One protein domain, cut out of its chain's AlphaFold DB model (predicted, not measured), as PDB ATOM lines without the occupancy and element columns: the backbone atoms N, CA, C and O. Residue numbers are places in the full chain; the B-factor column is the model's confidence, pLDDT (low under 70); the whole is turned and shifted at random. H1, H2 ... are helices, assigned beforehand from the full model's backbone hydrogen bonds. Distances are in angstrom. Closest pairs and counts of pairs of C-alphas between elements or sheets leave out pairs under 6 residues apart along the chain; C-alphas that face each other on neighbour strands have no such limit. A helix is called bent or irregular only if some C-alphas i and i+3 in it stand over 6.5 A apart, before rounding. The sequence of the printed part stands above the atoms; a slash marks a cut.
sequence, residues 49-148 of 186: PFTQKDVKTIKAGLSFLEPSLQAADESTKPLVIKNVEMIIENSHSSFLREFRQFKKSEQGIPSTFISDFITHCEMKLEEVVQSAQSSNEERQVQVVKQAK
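What this domain is: This is residues 49 to 148 of the 186 residues of an uncharacterized protein of Vibrio mediterranei (UniProt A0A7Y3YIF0). A small compact head of shorter helices gathers round the first part of one long helix, H4, and the rest of H4, residues 127 to 148, sticks out from the head as a bare arm, so that the whole spans 66 A along its longest axis where the head without the arm spans 33 A. In the head, the chain folds back and forth through the bent helix H1, then H2, then H3, with H1a side by side with the first part of H4 and H3 crossing near its beginning. The printed part has 100 residues with four named helices, in the order H1, H2, H3, H4, and no named strand; the class is all helix. The whole is loose, with a radius of gyration of the C-alphas of 18.2 A, and spans 66 by 26 by 19 A.

Where its parts are: H4, residues 113 to 148, is the longest helix, 52.3 A from C-alpha 113 at (146.581, -265.939, 21.767) to C-alpha 148 at (114.905, -232.759, 46.945). H3, residues 93 to 105, is 19.4 A long and irregular: C-alphas 94 and 97 are 7.1 A apart. H2, residues 77 to 91, is 21.2 A long. H1, residues 52 to 71, was assigned as one helix by its hydrogen bonds but is bent, with C-alphas 61 and 64 7.3 A apart. Its arm H1a, residues 52 to 61, begins with C-alpha 52 at (131.557, -264.865, 34.138) and is 14.1 A long; its arm H1b, residues 64 to 71, is 12.2 A long and irregular, with C-alphas 64 and 67 6.7 A apart.

How they stand to each other: With residues 118 to 125 alone, H4 touches H1a, at a shallow tilt of 5 degrees, opposite ways; their closest C-alphas, Lys 59 and Ile 118, are 6.5 A apart. H3 and H4 are close but not clearly touching, about perpendicular at 74 degrees, with the C-alphas of Phe 102 and Phe 117 closest at 6.7 A. H1b and H4 are also close but not clearly touching, the C-alphas of Glu 66 and Ile 114 being closest at 6.6 A. H2 and H4 are near each other. H1b and H2 form a helical hairpin and touch, their closest C-alphas, Leu 69 and Lys 77, 6.1 A apart. H2 and H3 form another and touch at a shallow tilt of 26 degrees, with the C-alphas of Glu 89 and Leu 96 closest at 6.0 A. H1b and H3 are apart. Every O i to N i+4 pair is within hydrogen-bond range in H1a, H2 and H4, against 3 of 4 in H1b and 7 of 9 in H3.

The domain as a whole: The C-alphas farthest apart, those of Ser 75 and Lys 148, are 66.7 A apart. Without residues 127 to 148, which stand free, the body spans 33 by 22 by 17 A. The printed part has no cut and no long link. The mean pLDDT of the printed part is 88.0; residues 132 to 133, 135 to 137, 139 to 140, 143 to 144 and 146 to 148 are under 70.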
ATOM      1  N   PRO A  49     126.931-261.641  25.339       83.19
ATOM      2  CA  PRO A  49     126.373-262.953  25.034       83.19
ATOM      3  C   PRO A  49     126.844-264.046  26.008       83.19
ATOM      4  O   PRO A  49     126.365-265.172  25.926       83.19
ATOM      5  N   PHE A  50     127.770-263.729  26.917       87.38
ATOM      6  CA  PHE A  50     128.359-264.653  27.880       87.38
ATOM      7  C   PHE A  50     128.450-264.036  29.279       87.38
ATOM      8  O   PHE A  50     128.470-262.818  29.459       87.38
ATOM      9  N   THR A  51     128.519-264.904  30.281       89.12
ATOM     10  CA  THR A  51     128.634-264.573  31.701       89.12
ATOM     11  C   THR A  51     130.017-264.923  32.244       89.12
ATOM     12  O   THR A  51     130.800-265.640  31.623       89.12
ATOM     13  N   GLN A  52     130.306-264.499  33.474       89.31
ATOM     14  CA  GLN A  52     131.557-264.865  34.138       89.31
ATOM     15  C   GLN A  52     131.685-266.369  34.424       89.31
ATOM     16  O   GLN A  52     132.793-266.898  34.470       89.31
ATOM     17  N   LYS A  53     130.562-267.083  34.591       90.81
ATOM     18  CA  LYS A  53     130.581-268.549  34.676       90.81
ATOM     19  C   LYS A  53     131.033-269.151  33.347       90.81
ATOM     20  O   LYS A  53     131.837-270.082  33.344       90.81
ATOM     21  N   ASP A  54     130.553-268.595  32.241       91.38
ATOM     22  CA  ASP A  54     130.906-269.078  30.911       91.38
ATOM     23  C   ASP A  54     132.396-268.828  30.635       91.38
ATOM     24  O   ASP A  54     133.070-269.747  30.186       91.38
ATOM     25  N   VAL A  55     132.941-267.667  31.039       93.44
ATOM     26  CA  VAL A  55     134.384-267.349  30.940       93.44
ATOM     27  C   VAL A  55     135.247-268.324  31.746       93.44
ATOM     28  O   VAL A  55     136.261-268.819  31.260       93.44
ATOM     29  N   LYS A  56     134.835-268.675  32.968       93.19
ATOM     30  CA  LYS A  56     135.548-269.693  33.758       93.19
ATOM     31  C   LYS A  56     135.536-271.059  33.076       93.19
ATOM     32  O   LYS A  56     136.538-271.769  33.108       93.19
ATOM     33  N   THR A  57     134.408-271.419  32.469       92.56
ATOM     34  CA  THR A  57     134.237-272.731  31.838       92.56
ATOM     35  C   THR A  57     135.060-272.834  30.555       92.56
ATOM     36  O   THR A  57     135.799-273.801  30.398       92.56
ATOM     37  N   ILE A  58     135.026-271.814  29.693       92.75
ATOM     38  CA  ILE A  58     135.839-271.777  28.469       92.75
ATOM     39  C   ILE A  58     137.340-271.705  28.783       92.75
ATOM     40  O   ILE A  58     138.115-272.410  28.148       92.75
ATOM     41  N   LYS A  59     137.762-270.959  29.815       94.69
ATOM     42  CA  LYS A  59     139.162-270.935  30.276       94.69
ATOM     43  C   LYS A  59     139.648-272.329  30.671       94.69
ATOM     44  O   LYS A  59     140.707-272.764  30.231       94.69
ATOM     45  N   ALA A  60     138.854-273.060  31.453       93.00
ATOM     46  CA  ALA A  60     139.171-274.442  31.811       93.00
ATOM     47  C   ALA A  60     139.151-275.381  30.591       93.00
ATOM     48  O   ALA A  60     139.991-276.269  30.488       93.00
ATOM     49  N   GLY A  61     138.214-275.171  29.662       91.75
ATOM     50  CA  GLY A  61     138.073-275.959  28.438       91.75
ATOM     51  C   GLY A  61     139.138-275.689  27.372       91.75
ATOM     52  O   GLY A  61     139.241-276.472  26.436       91.75
ATOM     53  N   LEU A  62     139.922-274.614  27.488       94.31
ATOM     54  CA  LEU A  62     140.982-274.265  26.535       94.31
ATOM     55  C   LEU A  62     142.394-274.351  27.127       94.31
ATOM     56  O   LEU A  62     143.356-274.387  26.364       94.31
ATOM     57  N   SER A  63     142.535-274.433  28.453       92.31
ATOM     58  CA  SER A  63     143.839-274.418  29.137       92.31
ATOM     59  C   SER A  63     144.798-275.507  28.651       92.31
ATOM     60  O   SER A  63     146.000-275.281  28.551       92.31
ATOM     61  N   PHE A  64     144.281-276.680  28.278       92.25
ATOM     62  CA  PHE A  64     145.104-277.785  27.785       92.25
ATOM     63  C   PHE A  64     145.703-277.539  26.391       92.25
ATOM     64  O   PHE A  64     146.632-278.243  26.001       92.25
ATOM     65  N   LEU A  65     145.190-276.560  25.636       93.62
ATOM     66  CA  LEU A  65     145.718-276.175  24.326       93.62
ATOM     67  C   LEU A  65     146.800-275.094  24.415       93.62
ATOM     68  O   LEU A  65     147.518-274.896  23.436       93.62
ATOM     69  N   GLU A  66     146.960-274.420  25.559       92.69
ATOM     70  CA  GLU A  66     148.003-273.401  25.737       92.69
ATOM     71  C   GLU A  66     149.419-273.962  25.530       92.69
ATOM     72  O   GLU A  66     150.158-273.383  24.729       92.69
ATOM     73  N   PRO A  67     149.811-275.112  26.120       93.94
ATOM     74  CA  PRO A  67     151.139-275.678  25.879       93.94
ATOM     75  C   PRO A  67     151.341-276.073  24.413       93.94
ATOM     76  O   PRO A  67     152.429-275.906  23.867       93.94
ATOM     77  N   SER A  68     150.285-276.568  23.756       93.19
ATOM     78  CA  SER A  68     150.327-276.910  22.331       93.19
ATOM     79  C   SER A  68     150.538-275.680  21.458       93.19
ATOM     80  O   SER A  68     151.264-275.763  20.475       93.19
ATOM     81  N   LEU A  69     149.943-274.539  21.813       94.69
ATOM     82  CA  LEU A  69     150.147-273.288  21.091       94.69
ATOM     83  C   LEU A  69     151.543-272.697  21.338       94.69
ATOM     84  O   LEU A  69     152.155-272.171  20.412       94.69
ATOM     85  N   GLN A  70     152.056-272.806  22.565       93.81
ATOM     86  CA  GLN A  70     153.393-272.333  22.937       93.81
ATOM     87  C   GLN A  70     154.512-273.136  22.266       93.81
ATOM     88  O   GLN A  70     155.535-272.564  21.898       93.81
ATOM     89  N   ALA A  71     154.316-274.445  22.099       93.19
ATOM     90  CA  ALA A  71     155.270-275.333  21.440       93.19
ATOM     91  C   ALA A  71     155.092-275.410  19.912       93.19
ATOM     92  O   ALA A  71     155.938-275.996  19.237       93.19
ATOM     93  N   ALA A  72     154.003-274.859  19.362       93.12
ATOM     94  CA  ALA A  72     153.731-274.890  17.929       93.12
ATOM     95  C   ALA A  72     154.637-273.924  17.157       93.12
ATOM     96  O   ALA A  72     154.775-272.746  17.497       93.12
ATOM     97  N   ASP A  73     155.185-274.413  16.050       93.00
ATOM     98  CA  ASP A  73     155.799-273.580  15.028       93.00
ATOM     99  C   ASP A  73     154.728-272.792  14.251       93.00
ATOM    100  O   ASP A  73     153.538-273.120  14.274       93.00
ATOM    101  N   GLU A  74     155.148-271.760  13.516       90.88
ATOM    102  CA  GLU A  74     154.235-270.876  12.776       90.88
ATOM    103  C   GLU A  74     153.296-271.625  11.816       90.88
ATOM    104  O   GLU A  74     152.163-271.194  11.604       90.88
ATOM    105  N   SER A  75     153.721-272.772  11.273       92.38
ATOM    106  CA  SER A  75     152.889-273.569  10.367       92.38
ATOM    107  C   SER A  75     151.764-274.335  11.082       92.38
ATOM    108  O   SER A  75     150.697-274.546  10.499       92.38
ATOM    109  N   THR A  76     151.954-274.689  12.359       93.69
ATOM    110  CA  THR A  76     151.009-275.497  13.149       93.69
ATOM    111  C   THR A  76     150.055-274.648  13.990       93.69
ATOM    112  O   THR A  76     148.934-275.077  14.278       93.69
ATOM    113  N   LYS A  77     150.427-273.413  14.345       93.81
ATOM    114  CA  LYS A  77     149.565-272.498  15.118       93.81
ATOM    115  C   LYS A  77     148.143-272.333  14.550       93.81
ATOM    116  O   LYS A  77     147.195-272.405  15.337       93.81
ATOM    117  N   PRO A  78     147.923-272.195  13.224       94.75
ATOM    118  CA  PRO A  78     146.572-272.113  12.666       94.75
ATOM    119  C   PRO A  78     145.707-273.345  12.960       94.75
ATOM    120  O   PRO A  78     144.497-273.213  13.146       94.75
ATOM    121  N   LEU A  79     146.312-274.538  13.029       95.06
ATOM    122  CA  LEU A  79     145.608-275.775  13.367       95.06
ATOM    123  C   LEU A  79     145.175-275.779  14.836       95.06
ATOM    124  O   LEU A  79     144.030-276.120  15.130       95.06
ATOM    125  N   VAL A  80     146.048-275.336  15.746       94.88
ATOM    126  CA  VAL A  80     145.710-275.196  17.172       94.88
ATOM    127  C   VAL A  80     144.548-274.218  17.348       94.88
ATOM    128  O   VAL A  80     143.562-274.546  18.004       94.88
ATOM    129  N   ILE A  81     144.591-273.061  16.681       95.88
ATOM    130  CA  ILE A  81     143.505-272.070  16.731       95.88
ATOM    131  C   ILE A  81     142.206-272.590  16.107       95.88
ATOM    132  O   ILE A  81     141.124-272.281  16.601       95.88
ATOM    133  N   LYS A  82     142.276-273.419  15.061       95.25
ATOM    134  CA  LYS A  82     141.089-274.088  14.509       95.25
ATOM    135  C   LYS A  82     140.466-275.063  15.515       95.25
ATOM    136  O   LYS A  82     139.243-275.130  15.606       95.25
ATOM    137  N   ASN A  83     141.282-275.780  16.290       94.62
ATOM    138  CA  ASN A  83     140.791-276.660  17.353       94.62
ATOM    139  C   ASN A  83     140.148-275.863  18.495       94.62
ATOM    140  O   ASN A  83     139.086-276.254  18.975       94.62
ATOM    141  N   VAL A  84     140.733-274.720  18.875       95.31
ATOM    142  CA  VAL A  84     140.106-273.777  19.815       95.31
ATOM    143  C   VAL A  84     138.727-273.357  19.301       95.31
ATOM    144  O   VAL A  84     137.744-273.488  20.025       95.31
ATOM    145  N   GLU A  85     138.629-272.922  18.041       95.81
ATOM    146  CA  GLU A  85     137.359-272.496  17.435       95.81
ATOM    147  C   GLU A  85     136.296-273.606  17.483       95.81
ATOM    148  O   GLU A  85     135.148-273.343  17.831       95.81
ATOM    149  N   MET A  86     136.691-274.852  17.212       95.38
ATOM    150  CA  MET A  86     135.806-276.018  17.256       95.38
ATOM    151  C   MET A  86     135.312-276.338  18.674       95.38
ATOM    152  O   MET A  86     134.140-276.658  18.864       95.38
ATOM    153  N   ILE A  87     136.179-276.239  19.686       93.88
ATOM    154  CA  ILE A  87     135.778-276.423  21.091       93.88
ATOM    155  C   ILE A  87     134.781-275.339  21.498       93.88
ATOM    156  O   ILE A  87     133.769-275.637  22.135       93.88
ATOM    157  N   ILE A  88     135.041-274.091  21.103       94.50
ATOM    158  CA  ILE A  88     134.132-272.974  21.362       94.50
ATOM    159  C   ILE A  88     132.782-273.221  20.693       94.50
ATOM    160  O   ILE A  88     131.752-273.087  21.342       94.50
ATOM    161  N   GLU A  89     132.768-273.618  19.424       94.00
ATOM    162  CA  GLU A  89     131.536-273.893  18.684       94.00
ATOM    163  C   GLU A  89     130.693-275.002  19.335       94.00
ATOM    164  O   GLU A  89     129.478-274.850  19.454       94.00
ATOM    165  N   ASN A  90     131.334-276.064  19.830       91.19
ATOM    166  CA  ASN A  90     130.645-277.224  20.400       91.19
ATOM    167  C   ASN A  90     130.184-277.037  21.853       91.19
ATOM    168  O   ASN A  90     129.124-277.540  22.225       91.19
ATOM    169  N   SER A  91     130.965-276.339  22.679       85.94
ATOM    170  CA  SER A  91     130.736-276.290  24.133       85.94
ATOM    171  C   SER A  91     130.376-274.897  24.650       85.94
ATOM    172  O   SER A  91     129.786-274.771  25.723       85.94
ATOM    173  N   HIS A  92     130.720-273.843  23.905       88.69
ATOM    174  CA  HIS A  92     130.683-272.451  24.365       88.69
ATOM    175  C   HIS A  92     130.287-271.478  23.242       88.69
ATOM    176  O   HIS A  92     130.898-270.421  23.077       88.69
ATOM    177  N   SER A  93     129.260-271.816  22.456       88.19
ATOM    178  CA  SER A  93     128.897-271.087  21.228       88.19
ATOM    179  C   SER A  93     128.577-269.599  21.441       88.19
ATOM    180  O   SER A  93     128.736-268.797  20.518       88.19
ATOM    181  N   SER A  94     128.224-269.196  22.667       87.69
ATOM    182  CA  SER A  94     128.090-267.794  23.089       87.69
ATOM    183  C   SER A  94     129.348-266.951  22.850       87.69
ATOM    184  O   SER A  94     129.242-265.748  22.601       87.69
ATOM    185  N   PHE A  95     130.533-267.565  22.866       92.75
ATOM    186  CA  PHE A  95     131.811-266.903  22.604       92.75
ATOM    187  C   PHE A  95     132.208-266.891  21.134       92.75
ATOM    188  O   PHE A  95     133.114-266.151  20.771       92.75
ATOM    189  N   LEU A  96     131.555-267.666  20.263       92.81
ATOM    190  CA  LEU A  96     132.019-267.871  18.887       92.81
ATOM    191  C   LEU A  96     132.112-266.559  18.098       92.81
ATOM    192  O   LEU A  96     133.069-266.330  17.358       92.81
ATOM    193  N   ARG A  97     131.127-265.671  18.282       92.25
ATOM    194  CA  ARG A  97     131.141-264.338  17.663       92.25
ATOM    195  C   ARG A  97     132.333-263.518  18.146       92.25
ATOM    196  O   ARG A  97     133.007-262.902  17.329       92.25
ATOM    197  N   GLU A  98     132.568-263.522  19.453       92.12
ATOM    198  CA  GLU A  98     133.633-262.750  20.092       92.12
ATOM    199  C   GLU A  98     135.011-263.281  19.692       92.12
ATOM    200  O   GLU A  98     135.869-262.520  19.263       92.12
ATOM    201  N   PHE A  99     135.185-264.600  19.700       94.94
ATOM    202  CA  PHE A  99     136.408-265.267  19.269       94.94
ATOM    203  C   PHE A  99     136.765-264.942  17.817       94.94
ATOM    204  O   PHE A  99     137.902-264.593  17.509       94.94
ATOM    205  N   ARG A 100     135.784-264.991  16.907       94.50
ATOM    206  CA  ARG A 100     135.995-264.634  15.495       94.50
ATOM    207  C   ARG A 100     136.319-263.157  15.299       94.50
ATOM    208  O   ARG A 100     137.000-262.827  14.333       94.50
ATOM    209  N   GLN A 101     135.809-262.275  16.157       93.44
ATOM    210  CA  GLN A 101     136.161-260.855  16.134       93.44
ATOM    211  C   GLN A 101     137.587-260.644  16.647       93.44
ATOM    212  O   GLN A 101     138.379-260.033  15.938       93.44
ATOM    213  N   PHE A 102     137.929-261.236  17.791       95.12
ATOM    214  CA  PHE A 102     139.269-261.194  18.375       95.12
ATOM    215  C   PHE A 102     140.337-261.733  17.406       95.12
ATOM    216  O   PHE A 102     141.312-261.063  17.086       95.12
ATOM    217  N   LYS A 103     140.090-262.895  16.794       94.19
ATOM    218  CA  LYS A 103     140.975-263.488  15.778       94.19
ATOM    219  C   LYS A 103     141.221-262.585  14.564       94.19
ATOM    220  O   LYS A 103     142.250-262.717  13.916       94.19
ATOM    221  N   LYS A 104     140.265-261.718  14.214       93.38
ATOM    222  CA  LYS A 104     140.408-260.758  13.108       93.38
ATOM    223  C   LYS A 104     141.138-259.482  13.523       93.38
ATOM    224  O   LYS A 104     141.697-258.834  12.645       93.38
ATOM    225  N   SER A 105     141.075-259.092  14.798       92.50
ATOM    226  CA  SER A 105     141.789-257.916  15.309       92.50
ATOM    227  C   SER A 105     143.263-258.199  15.578       92.50
ATOM    228  O   SER A 105     144.076-257.286  15.468       92.50
ATOM    229  N   GLU A 106     143.608-259.447  15.890       88.69
ATOM    230  CA  GLU A 106     144.988-259.862  16.122       88.69
ATOM    231  C   GLU A 106     145.811-259.921  14.828       88.69
ATOM    232  O   GLU A 106     145.397-260.491  13.812       88.69
ATOM    233  N   GLN A 107     147.026-259.368  14.874       84.00
ATOM    234  CA  GLN A 107     148.000-259.506  13.793       84.00
ATOM    235  C   GLN A 107     148.795-260.803  13.973       84.00
ATOM    236  O   GLN A 107     149.911-260.813  14.484       84.00
ATOM    237  N   GLY A 108     148.198-261.910  13.533       89.81
ATOM    238  CA  GLY A 108     148.802-263.240  13.602       89.81
ATOM    239  C   GLY A 108     148.344-264.045  14.816       89.81
ATOM    240  O   GLY A 108     147.284-263.798  15.384       89.81
ATOM    241  N   ILE A 109     149.120-265.075  15.164       93.31
ATOM    242  CA  ILE A 109     148.811-265.992  16.266       93.31
ATOM    243  C   ILE A 109     150.009-266.010  17.229       93.31
ATOM    244  O   ILE A 109     150.936-266.813  17.059       93.31
ATOM    245  N   PRO A 110     150.056-265.116  18.230       93.38
ATOM    246  CA  PRO A 110     151.041-265.217  19.298       93.38
ATOM    247  C   PRO A 110     150.855-266.513  20.100       93.38
ATOM    248  O   PRO A 110     149.780-267.112  20.125       93.38
ATOM    249  N   SER A 111     151.907-266.944  20.799       92.25
ATOM    250  CA  SER A 111     151.839-268.092  21.718       92.25
ATOM    251  C   SER A 111     150.873-267.863  22.889       92.25
ATOM    252  O   SER A 111     150.419-268.822  23.509       92.25
ATOM    253  N   THR A 112     150.534-266.604  23.161       93.56
ATOM    254  CA  THR A 112     149.588-266.144  24.184       93.56
ATOM    255  C   THR A 112     148.163-265.971  23.658       93.56
ATOM    256  O   THR A 112     147.280-265.621  24.426       93.56
ATOM    257  N   PHE A 113     147.878-266.263  22.383       95.88
ATOM    258  CA  PHE A 113     146.581-265.939  21.767       95.88
ATOM    259  C   PHE A 113     145.367-266.453  22.566       95.88
ATOM    260  O   PHE A 113     144.352-265.767  22.671       95.88
ATOM    261  N   ILE A 114     145.457-267.660  23.142       95.00
ATOM    262  CA  ILE A 114     144.379-268.233  23.965       95.00
ATOM    263  C   ILE A 114     144.196-267.428  25.255       95.00
ATOM    264  O   ILE A 114     143.067-267.058  25.573       95.00
ATOM    265  N   SER A 115     145.279-267.130  25.978       95.06
ATOM    266  CA  SER A 115     145.202-266.335  27.205       95.06
ATOM    267  C   SER A 115     144.719-264.916  26.919       95.06
ATOM    268  O   SER A 115     143.855-264.421  27.635       95.06
ATOM    269  N   ASP A 116     145.192-264.310  25.830       96.00
ATOM    270  CA  ASP A 116     144.827-262.951  25.424       96.00
ATOM    271  C   ASP A 116     143.335-262.866  25.083       96.00
ATOM    272  O   ASP A 116     142.641-261.952  25.527       96.00
ATOM    273  N   PHE A 117     142.800-263.877  24.391       95.94
ATOM    274  CA  PHE A 117     141.367-263.988  24.134       95.94
ATOM    275  C   PHE A 117     140.545-264.101  25.431       95.94
ATOM    276  O   PHE A 117     139.501-263.457  25.568       95.94
ATOM    277  N   ILE A 118     140.994-264.919  26.389       95.81
ATOM    278  CA  ILE A 118     140.312-265.065  27.682       95.81
ATOM    279  C   ILE A 118     140.341-263.745  28.455       95.81
ATOM    280  O   ILE A 118     139.296-263.312  28.942       95.81
ATOM    281  N   THR A 119     141.492-263.077  28.516       95.25
ATOM    282  CA  THR A 119     141.640-261.769  29.164       95.25
ATOM    283  C   THR A 119     140.759-260.713  28.504       95.25
ATOM    284  O   THR A 119     140.067-259.979  29.203       95.25
ATOM    285  N   HIS A 120     140.677-260.684  27.173       94.75
ATOM    286  CA  HIS A 120     139.757-259.807  26.440       94.75
ATOM    287  C   HIS A 120     138.291-260.024  26.852       94.75
ATOM    288  O   HIS A 120     137.537-259.067  27.047       94.75
ATOM    289  N   CYS A 121     137.877-261.278  27.051       93.19
ATOM    290  CA  CYS A 121     136.531-261.591  27.538       93.19
ATOM    291  C   CYS A 121     136.308-261.169  29.001       93.19
ATOM    292  O   CYS A 121     135.217-260.705  29.340       93.19
ATOM    293  N   GLU A 122     137.316-261.334  29.864       93.38
ATOM    294  CA  GLU A 122     137.289-260.882  31.263       93.38
ATOM    295  C   GLU A 122     137.160-259.349  31.336       93.38
ATOM    296  O   GLU A 122     136.253-258.851  32.003       93.38
ATOM    297  N   MET A 123     137.962-258.608  30.564       91.50
ATOM    298  CA  MET A 123     137.911-257.142  30.498       91.50
ATOM    299  C   MET A 123     136.550-256.628  30.028       91.50
ATOM    300  O   MET A 123     135.963-255.761  30.670       91.50
ATOM    301  N   LYS A 124     135.982-257.212  28.965       89.75
ATOM    302  CA  LYS A 124     134.637-256.838  28.500       89.75
ATOM    303  C   LYS A 124     133.565-257.032  29.571       89.75
ATOM    304  O   LYS A 124     132.649-256.216  29.679       89.75
ATOM    305  N   LEU A 125     133.647-258.107  30.359       88.38
ATOM    306  CA  LEU A 125     132.727-258.314  31.482       88.38
ATOM    307  C   LEU A 125     132.891-257.229  32.545       88.38
ATOM    308  O   LEU A 125     131.886-256.710  33.032       88.38
ATOM    309  N   GLU A 126     134.128-256.885  32.896       86.06
ATOM    310  CA  GLU A 126     134.421-255.838  33.876       86.06
ATOM    311  C   GLU A 126     133.916-254.469  33.418       86.06
ATOM    312  O   GLU A 126     133.232-253.797  34.188       86.06
ATOM    313  N   GLU A 127     134.135-254.093  32.158       85.12
ATOM    314  CA  GLU A 127     133.624-252.846  31.575       85.12
ATOM    315  C   GLU A 127     132.097-252.748  31.670       85.12
ATOM    316  O   GLU A 127     131.552-251.702  32.032       85.12
ATOM    317  N   VAL A 128     131.381-253.843  31.395       82.00
ATOM    318  CA  VAL A 128     129.916-253.880  31.513       82.00
ATOM    319  C   VAL A 128     129.471-253.769  32.970       82.00
ATOM    320  O   VAL A 128     128.484-253.087  33.253       82.00
ATOM    321  N   VAL A 129     130.181-254.409  33.901       79.50
ATOM    322  CA  VAL A 129     129.888-254.309  35.338       79.50
ATOM    323  C   VAL A 129     130.122-252.887  35.841       79.50
ATOM    324  O   VAL A 129     129.246-252.344  36.513       79.50
ATOM    325  N   GLN A 130     131.243-252.264  35.482       75.38
ATOM    326  CA  GLN A 130     131.554-250.886  35.856       75.38
ATOM    327  C   GLN A 130     130.546-249.908  35.250       75.38
ATOM    328  O   GLN A 130     129.967-249.103  35.970       75.38
ATOM    329  N   SER A 131     130.226-250.050  33.960       74.56
ATOM    330  CA  SER A 131     129.200-249.232  33.298       74.56
ATOM    331  C   SER A 131     127.836-249.358  33.985       74.56
ATOM    332  O   SER A 131     127.109-248.377  34.136       74.56
ATOM    333  N   ALA A 132     127.483-250.565  34.442       68.50
ATOM    334  CA  ALA A 132     126.261-250.793  35.206       68.50
ATOM    335  C   ALA A 132     126.287-250.094  36.573       68.50
ATOM    336  O   ALA A 132     125.265-249.557  37.003       68.50
ATOM    337  N   GLN A 133     127.433-250.100  37.254       68.62
ATOM    338  CA  GLN A 133     127.619-249.435  38.542       68.62
ATOM    339  C   GLN A 133     127.538-247.913  38.399       68.62
ATOM    340  O   GLN A 133     126.700-247.304  39.060       68.62
ATOM    341  N   SER A 134     128.296-247.321  37.475       70.44
ATOM    342  CA  SER A 134     128.272-245.876  37.221       70.44
ATOM    343  C   SER A 134     126.881-245.394  36.810       70.44
ATOM    344  O   SER A 134     126.377-244.417  37.356       70.44
ATOM    345  N   SER A 135     126.189-246.134  35.935       66.88
ATOM    346  CA  SER A 135     124.811-245.792  35.558       66.88
ATOM    347  C   SER A 135     123.846-245.847  36.749       66.88
ATOM    348  O   SER A 135     122.925-245.035  36.842       66.88
ATOM    349  N   ASN A 136     124.040-246.781  37.684       66.25
ATOM    350  CA  ASN A 136     123.231-246.844  38.900       66.25
ATOM    351  C   ASN A 136     123.513-245.670  39.846       66.25
ATOM    352  O   ASN A 136     122.566-245.132  40.418       66.25
ATOM    353  N   GLU A 137     124.770-245.255  39.997       68.81
ATOM    354  CA  GLU A 137     125.149-244.091  40.807       68.81
ATOM    355  C   GLU A 137     124.550-242.797  40.246       68.81
ATOM    356  O   GLU A 137     123.887-242.056  40.971       68.81
ATOM    357  N   GLU A 138     124.680-242.562  38.937       70.94
ATOM    358  CA  GLU A 138     124.073-241.412  38.255       70.94
ATOM    359  C   GLU A 138     122.552-241.371  38.453       70.94
ATOM    360  O   GLU A 138     121.975-240.323  38.762       70.94
ATOM    361  N   ARG A 139     121.890-242.528  38.339       66.31
ATOM    362  CA  ARG A 139     120.444-242.653  38.569       66.31
ATOM    363  C   ARG A 139     120.064-242.380  40.021       66.31
ATOM    364  O   ARG A 139     119.067-241.700  40.255       66.31
ATOM    365  N   GLN A 140     120.842-242.857  40.994       67.19
ATOM    366  CA  GLN A 140     120.615-242.535  42.407       67.19
ATOM    367  C   GLN A 140     120.715-241.029  42.652       67.19
ATOM    368  O   GLN A 140     119.824-240.454  43.278       67.19
ATOM    369  N   VAL A 141     121.746-240.375  42.110       74.50
ATOM    370  CA  VAL A 141     121.913-238.918  42.201       74.50
ATOM    371  C   VAL A 141     120.710-238.191  41.596       74.50
ATOM    372  O   VAL A 141     120.192-237.251  42.201       74.50
ATOM    373  N   GLN A 142     120.214-238.643  40.442       73.12
ATOM    374  CA  GLN A 142     119.052-238.044  39.790       73.12
ATOM    375  C   GLN A 142     117.771-238.193  40.622       73.12
ATOM    376  O   GLN A 142     117.037-237.219  40.776       73.12
ATOM    377  N   VAL A 143     117.523-239.372  41.204       68.62
ATOM    378  CA  VAL A 143     116.367-239.608  42.087       68.62
ATOM    379  C   VAL A 143     116.449-238.739  43.341       68.62
ATOM    380  O   VAL A 143     115.457-238.118  43.718       68.62
ATOM    381  N   VAL A 144     117.625-238.634  43.966       69.25
ATOM    382  CA  VAL A 144     117.833-237.767  45.139       69.25
ATOM    383  C   VAL A 144     117.586-236.301  44.784       69.25
ATOM    384  O   VAL A 144     116.906-235.598  45.530       69.25
ATOM    385  N   LYS A 145     118.083-235.844  43.630       73.31
ATOM    386  CA  LYS A 145     117.845-234.484  43.137       73.31
ATOM    387  C   LYS A 145     116.355-234.226  42.910       73.31
ATOM    388  O   LYS A 145     115.838-233.237  43.415       73.31
ATOM    389  N   GLN A 146     115.657-235.127  42.218       68.88
ATOM    390  CA  GLN A 146     114.215-235.014  41.976       68.88
ATOM    391  C   GLN A 146     113.411-234.991  43.280       68.88
ATOM    392  O   GLN A 146     112.500-234.178  43.416       68.88
ATOM    393  N   ALA A 147     113.763-235.841  44.249       65.88
ATOM    394  CA  ALA A 147     113.118-235.871  45.558       65.88
ATOM    395  C   ALA A 147     113.349-234.570  46.337       65.88
ATOM    396  O   ALA A 147     112.409-234.035  46.919       65.88
ATOM    397  N   LYS A 148     114.576-234.038  46.311       69.00
ATOM    398  CA  LYS A 148     114.905-232.759  46.945       69.00
ATOM    399  C   LYS A 148     114.152-231.603  46.295       69.00
ATOM    400  O   LYS A 148     113.531-230.825  46.997       69.00
TER     401      LYS A 148